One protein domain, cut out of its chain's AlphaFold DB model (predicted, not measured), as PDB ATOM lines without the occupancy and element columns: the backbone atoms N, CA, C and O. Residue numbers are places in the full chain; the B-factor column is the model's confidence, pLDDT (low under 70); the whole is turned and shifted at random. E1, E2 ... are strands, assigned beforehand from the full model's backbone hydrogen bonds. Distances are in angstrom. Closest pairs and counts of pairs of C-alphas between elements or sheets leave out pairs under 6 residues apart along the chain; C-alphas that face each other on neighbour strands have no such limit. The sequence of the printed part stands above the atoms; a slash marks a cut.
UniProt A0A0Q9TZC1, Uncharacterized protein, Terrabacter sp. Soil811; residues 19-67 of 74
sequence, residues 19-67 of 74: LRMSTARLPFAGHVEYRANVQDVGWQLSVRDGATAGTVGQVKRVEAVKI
ATOM      1  N   LEU A  19       4.977  35.210  15.918       96.44
ATOM      2  CA  LEU A  19       6.124  34.998  16.784       96.44
ATOM      3  C   LEU A  19       5.706  34.889  18.253       96.44
ATOM      4  O   LEU A  19       4.728  35.493  18.705       96.44
ATOM      5  N   ARG A  20       6.495  34.121  19.003       96.88
ATOM      6  CA  ARG A  20       6.348  33.903  20.442       96.88
ATOM      7  C   ARG A  20       7.721  34.000  21.097       96.88
ATOM      8  O   ARG A  20       8.628  33.267  20.719       96.88
ATOM      9  N   MET A  21       7.868  34.871  22.089       94.94
ATOM     10  CA  MET A  21       9.109  35.070  22.842       94.94
ATOM     11  C   MET A  21       8.832  34.868  24.327       94.94
ATOM     12  O   MET A  21       7.772  35.249  24.808       94.94
ATOM     13  N   SER A  22       9.754  34.256  25.067       93.31
ATOM     14  CA  SER A  22       9.574  34.001  26.498       93.31
ATOM     15  C   SER A  22      10.907  34.046  27.228       93.31
ATOM     16  O   SER A  22      11.886  33.458  26.769       93.31
ATOM     17  N   THR A  23      10.927  34.703  28.386       91.31
ATOM     18  CA  THR A  23      12.077  34.728  29.301       91.31
ATOM     19  C   THR A  23      12.034  33.611  30.348       91.31
ATOM     20  O   THR A  23      12.985  33.461  31.105       91.31
ATOM     21  N   ALA A  24      10.992  32.767  30.366       88.69
ATOM     22  CA  ALA A  24      10.730  31.789  31.432       88.69
ATOM     23  C   ALA A  24      11.836  30.738  31.659       88.69
ATOM     24  O   ALA A  24      11.816  30.028  32.660       88.69
ATOM     25  N   ARG A  25      12.778  30.599  30.719       87.62
ATOM     26  CA  ARG A  25      13.906  29.654  30.794       87.62
ATOM     27  C   ARG A  25      15.267  30.348  30.832       87.62
ATOM     28  O   ARG A  25      16.287  29.698  30.630       87.62
ATOM     29  N   LEU A  26      15.284  31.660  31.042       88.19
ATOM     30  CA  LEU A  26      16.504  32.448  31.132       88.19
ATOM     31  C   LEU A  26      16.777  32.786  32.603       88.19
ATOM     32  O   LEU A  26      15.829  33.027  33.351       88.19
ATOM     33  N   PRO A  27      18.050  32.856  33.033       83.94
ATOM     34  CA  PRO A  27      18.426  33.295  34.377       83.94
ATOM     35  C   PRO A  27      18.290  34.825  34.517       83.94
ATOM     36  O   PRO A  27      19.212  35.522  34.933       83.94
ATOM     37  N   PHE A  28      17.143  35.366  34.113       81.44
ATOM     38  CA  PHE A  28      16.819  36.785  34.106       81.44
ATOM     39  C   PHE A  28      15.391  36.973  34.628       81.44
ATOM     40  O   PHE A  28      14.439  36.461  34.051       81.44
ATOM     41  N   ALA A  29      15.236  37.735  35.713       79.00
ATOM     42  CA  ALA A  29      13.959  37.940  36.405       79.00
ATOM     43  C   ALA A  29      13.044  39.007  35.757       79.00
ATOM     44  O   ALA A  29      12.226  39.617  36.441       79.00
ATOM     45  N   GLY A  30      13.211  39.292  34.464       86.50
ATOM     46  CA  GLY A  30      12.389  40.262  33.737       86.50
ATOM     47  C   GLY A  30      11.464  39.615  32.708       86.50
ATOM     48  O   GLY A  30      11.431  38.397  32.537       86.50
ATOM     49  N   HIS A  31      10.712  40.463  32.015       90.00
ATOM     50  CA  HIS A  31       9.759  40.075  30.980       90.00
ATOM     51  C   HIS A  31      10.117  40.707  29.642       90.00
ATOM     52  O   HIS A  31      10.810  41.725  29.599       90.00
ATOM     53  N   VAL A  32       9.627  40.108  28.560       92.94
ATOM     54  CA  VAL A  32       9.697  40.697  27.223       92.94
ATOM     55  C   VAL A  32       8.299  41.080  26.752       92.94
ATOM     56  O   VAL A  32       7.375  40.264  26.766       92.94
ATOM     57  N   GLU A  33       8.159  42.327  26.317       95.38
ATOM     58  CA  GLU A  33       6.998  42.797  25.568       95.38
ATOM     59  C   GLU A  33       7.361  42.913  24.094       95.38
ATOM     60  O   GLU A  33       8.482  43.285  23.743       95.38
ATOM     61  N   TYR A  34       6.423  42.577  23.217       97.56
ATOM     62  CA  TYR A  34       6.640  42.641  21.778       97.56
ATOM     63  C   TYR A  34       5.325  42.757  21.016       97.56
ATOM     64  O   TYR A  34       4.264  42.366  21.493       97.56
ATOM     65  N   ARG A  35       5.395  43.290  19.797       98.25
ATOM     66  CA  ARG A  35       4.267  43.355  18.856       98.25
ATOM     67  C   ARG A  35       4.730  43.155  17.426       98.25
ATOM     68  O   ARG A  35       5.863  43.497  17.081       98.25
ATOM     69  N   ALA A  36       3.818  42.656  16.604       98.56
ATOM     70  CA  ALA A  36       4.016  42.469  15.177       98.56
ATOM     71  C   ALA A  36       3.199  43.498  14.378       98.56
ATOM     72  O   ALA A  36       2.090  43.872  14.769       98.56
ATOM     73  N   ASN A  37       3.763  43.947  13.260       98.50
ATOM     74  CA  ASN A  37       3.031  44.565  12.163       98.50
ATOM     75  C   ASN A  37       2.703  43.463  11.154       98.50
ATOM     76  O   ASN A  37       3.627  42.864  10.602       98.50
ATOM     77  N   VAL A  38       1.423  43.168  10.948       98.50
ATOM     78  CA  VAL A  38       0.972  42.093  10.056       98.50
ATOM     79  C   VAL A  38       0.377  42.697   8.792       98.50
ATOM     80  O   VAL A  38      -0.346  43.694   8.857       98.50
ATOM     81  N   GLN A  39       0.649  42.073   7.650       98.19
ATOM     82  CA  GLN A  39       0.069  42.442   6.363       98.19
ATOM     83  C   GLN A  39      -1.457  42.628   6.461       98.19
ATOM     84  O   GLN A  39      -2.163  41.783   7.014       98.19
ATOM     85  N   ASP A  40      -1.960  43.739   5.915       97.50
ATOM     86  CA  ASP A  40      -3.384  44.124   5.864       97.50
ATOM     87  C   ASP A  40      -4.077  44.298   7.234       97.50
ATOM     88  O   ASP A  40      -5.271  44.580   7.300       97.50
ATOM     89  N   VAL A  41      -3.345  44.131   8.341       97.50
ATOM     90  CA  VAL A  41      -3.832  44.314   9.722       97.50
ATOM     91  C   VAL A  41      -3.152  45.513  10.377       97.50
ATOM     92  O   VAL A  41      -3.755  46.209  11.190       97.50
ATOM     93  N   GLY A  42      -1.895  45.771  10.020       98.12
ATOM     94  CA  GLY A  42      -1.080  46.789  10.654       98.12
ATOM     95  C   GLY A  42      -0.534  46.323  12.002       98.12
ATOM     96  O   GLY A  42      -0.383  45.128  12.282       98.12
ATOM     97  N   TRP A  43      -0.204  47.293  12.849       98.44
ATOM     98  CA  TRP A  43       0.353  47.005  14.157       98.44
ATOM     99  C   TRP A  43      -0.701  46.477  15.126       98.44
ATOM    100  O   TRP A  43      -1.648  47.181  15.473       98.44
ATOM    101  N   GLN A  44      -0.449  45.291  15.664       98.00
ATOM    102  CA  GLN A  44      -1.251  44.726  16.741       98.00
ATOM    103  C   GLN A  44      -0.837  45.278  18.118       98.00
ATOM    104  O   GLN A  44       0.196  45.943  18.272       98.00
ATOM    105  N   LEU A  45      -1.663  44.996  19.132       97.81
ATOM    106  CA  LEU A  45      -1.354  45.287  20.532       97.81
ATOM    107  C   LEU A  45      -0.091  44.538  20.987       97.81
ATOM    108  O   LEU A  45       0.237  43.472  20.462       97.81
ATOM    109  N   SER A  46       0.612  45.106  21.968       97.19
ATOM    110  CA  SER A  46       1.743  44.430  22.602       97.19
ATOM    111  C   SER A  46       1.270  43.203  23.360       97.19
ATOM    112  O   SER A  46       0.267  43.236  24.071       97.19
ATOM    113  N   VAL A  47       2.029  42.129  23.219       97.31
ATOM    114  CA  VAL A  47       1.872  40.906  23.987       97.31
ATOM    115  C   VAL A  47       3.119  40.690  24.839       97.31
ATOM    116  O   VAL A  47       4.169  41.288  24.589       97.31
ATOM    117  N   ARG A  48       3.000  39.837  25.854       94.94
ATOM    118  CA  ARG A  48       4.058  39.565  26.827       94.94
ATOM    119  C   ARG A  48       4.307  38.067  26.947       94.94
ATOM    120  O   ARG A  48       3.369  37.288  26.812       94.94
ATOM    121  N   ASP A  49       5.561  37.692  27.192       94.50
ATOM    122  CA  ASP A  49       6.027  36.363  27.625       94.50
ATOM    123  C   ASP A  49       5.148  35.171  27.208       94.50
ATOM    124  O   ASP A  49       4.266  34.710  27.929       94.50
ATOM    125  N   GLY A  50       5.434  34.593  26.049       95.12
ATOM    126  CA  GLY A  50       4.757  33.389  25.588       95.12
ATOM    127  C   GLY A  50       3.360  33.651  25.023       95.12
ATOM    128  O   GLY A  50       2.665  32.700  24.675       95.12
ATOM    129  N   ALA A  51       2.922  34.892  24.876       97.69
ATOM    130  CA  ALA A  51       1.748  35.192  24.068       97.69
ATOM    131  C   ALA A  51       2.098  35.244  22.568       97.69
ATOM    132  O   ALA A  51       3.244  35.449  22.180       97.69
ATOM    133  N   THR A  52       1.134  35.022  21.684       98.12
ATOM    134  CA  THR A  52       1.391  35.048  20.237       98.12
ATOM    135  C   THR A  52       1.207  36.467  19.707       98.12
ATOM    136  O   THR A  52       0.133  37.036  19.874       98.12
ATOM    137  N   ALA A  53       2.226  37.027  19.051       98.31
ATOM    138  CA  ALA A  53       2.084  38.235  18.234       98.31
ATOM    139  C   ALA A  53       2.047  37.834  16.760       98.31
ATOM    140  O   ALA A  53       2.911  37.084  16.313       98.31
ATOM    141  N   GLY A  54       1.074  38.339  16.008       97.62
ATOM    142  CA  GLY A  54       0.833  37.970  14.618       97.62
ATOM    143  C   GLY A  54      -0.506  37.263  14.411       97.62
ATOM    144  O   GLY A  54      -1.459  37.437  15.173       97.62
ATOM    145  N   THR A  55      -0.573  36.450  13.364       96.69
ATOM    146  CA  THR A  55      -1.715  35.586  13.036       96.69
ATOM    147  C   THR A  55      -1.243  34.152  12.832       96.69
ATOM    148  O   THR A  55      -0.090  33.927  12.496       96.69
ATOM    149  N   VAL A  56      -2.119  33.170  13.029       95.62
ATOM    150  CA  VAL A  56      -1.797  31.757  12.784       95.62
ATOM    151  C   VAL A  56      -2.778  31.193  11.767       95.62
ATOM    152  O   VAL A  56      -3.988  31.299  11.966       95.62
ATOM    153  N   GLY A  57      -2.255  30.598  10.698       93.94
ATOM    154  CA  GLY A  57      -3.033  29.946   9.647       93.94
ATOM    155  C   GLY A  57      -3.752  30.919   8.714       93.94
ATOM    156  O   GLY A  57      -4.739  30.534   8.096       93.94
ATOM    157  N   GLN A  58      -3.307  32.178   8.637       94.06
ATOM    158  CA  GLN A  58      -3.972  33.209   7.825       94.06
ATOM    159  C   GLN A  58      -3.217  33.566   6.542       94.06
ATOM    160  O   GLN A  58      -3.723  34.368   5.760       94.06
ATOM    161  N   VAL A  59      -2.026  33.007   6.308       93.50
ATOM    162  CA  VAL A  59      -1.178  33.309   5.138       93.50
ATOM    163  C   VAL A  59      -0.841  34.804   5.043       93.50
ATOM    164  O   VAL A  59      -0.609  35.356   3.969       93.50
ATOM    165  N   LYS A  60      -0.799  35.483   6.196       94.94
ATOM    166  CA  LYS A  60      -0.431  36.896   6.324       94.94
ATOM    167  C   LYS A  60       0.961  37.011   6.910       94.94
ATOM    168  O   LYS A  60       1.221  36.503   7.997       94.94
ATOM    169  N   ARG A  61       1.850  37.711   6.208       97.50
ATOM    170  CA  ARG A  61       3.231  37.907   6.665       97.50
ATOM    171  C   ARG A  61       3.319  38.937   7.794       97.50
ATOM    172  O   ARG A  61       2.645  39.968   7.767       97.50
ATOM    173  N   VAL A  62       4.217  38.689   8.739       97.81
ATOM    174  CA  VAL A  62       4.768  39.692   9.648       97.81
ATOM    175  C   VAL A  62       5.761  40.537   8.859       97.81
ATOM    176  O   VAL A  62       6.743  40.025   8.328       97.81
ATOM    177  N   GLU A  63       5.503  41.835   8.780       98.06
ATOM    178  CA  GLU A  63       6.333  42.794   8.040       98.06
ATOM    179  C   GLU A  63       7.335  43.515   8.942       98.06
ATOM    180  O   GLU A  63       8.394  43.936   8.486       98.06
ATOM    181  N   ALA A  64       7.010  43.666  10.228       98.25
ATOM    182  CA  ALA A  64       7.903  44.263  11.212       98.25
ATOM    183  C   ALA A  64       7.625  43.725  12.616       98.25
ATOM    184  O   ALA A  64       6.504  43.338  12.947       98.25
ATOM    185  N   VAL A  65       8.649  43.766  13.465       98.00
ATOM    186  CA  VAL A  65       8.566  43.394  14.878       98.00
ATOM    187  C   VAL A  65       9.126  44.539  15.709       98.00
ATOM    188  O   VAL A  65      10.162  45.108  15.374       98.00
ATOM    189  N   LYS A  66       8.436  44.889  16.796       98.12
ATOM    190  CA  LYS A  66       8.909  45.872  17.773       98.12
ATOM    191  C   LYS A  66       9.040  45.201  19.131       98.12
ATOM    192  O   LYS A  66       8.073  44.616  19.612       98.12
ATOM    193  N   ILE A  67      10.220  45.336  19.729       96.81
ATOM    194  CA  ILE A  67      10.575  44.805  21.047       96.81
ATOM    195  C   ILE A  67      11.091  45.995  21.867       96.81
ATOM    196  O   ILE A  67      12.261  46.359  21.726       96.81
TER     197      ILE A  67
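AT A GLANCE: This is residues 19 to 67 of the 74 residues of an uncharacterized protein of Terrabacter sp. Soil811 (UniProt A0A0Q9TZC1). Little regular structure is here: look first for a two-stranded antiparallel hairpin, E1 and E2, then for the long loops around it. Residues 19 to 32 run out to one end at Pro 27 and fold back into E1, while residues 39 to 61 loop back along E1, with short antiparallel pairings of 42 to 43 with 37 to 38 and of 47 to 48 with 33 to 34. The printed part has 49 residues, no named helix and two strands, E1 then E2; it is all strand by class, with 11 residues in named elements. It is only just loose, close to compact, with a radius of gyration of the C-alphas of 11.7 A, and only just a rod, 37 by 18 by 13 A.

HOW THE PARTS SIT: E1, residues 33 to 38, and E2, residues 62 to 66, are antiparallel neighbours at 155 degrees. C-alphas 38 and 62 face each other at 4.5 A; N 37 and O 64 are within hydrogen-bond range at 2.8 A.

IN THESE COORDINATES: Find C-alpha 33 at (6.998, 42.797, 25.568); E1 runs 16.7 A from there. E2, 11.0 A long, ends at C-alpha 66, (8.909, 45.872, 17.773).

THE WHOLE: The C-alphas farthest apart, of Pro 27 and Asp 40, are 37.5 A apart. The printed part has no cut; E1 to E2 is a long link of 23 residues. No printed residue is under 70 in pLDDT.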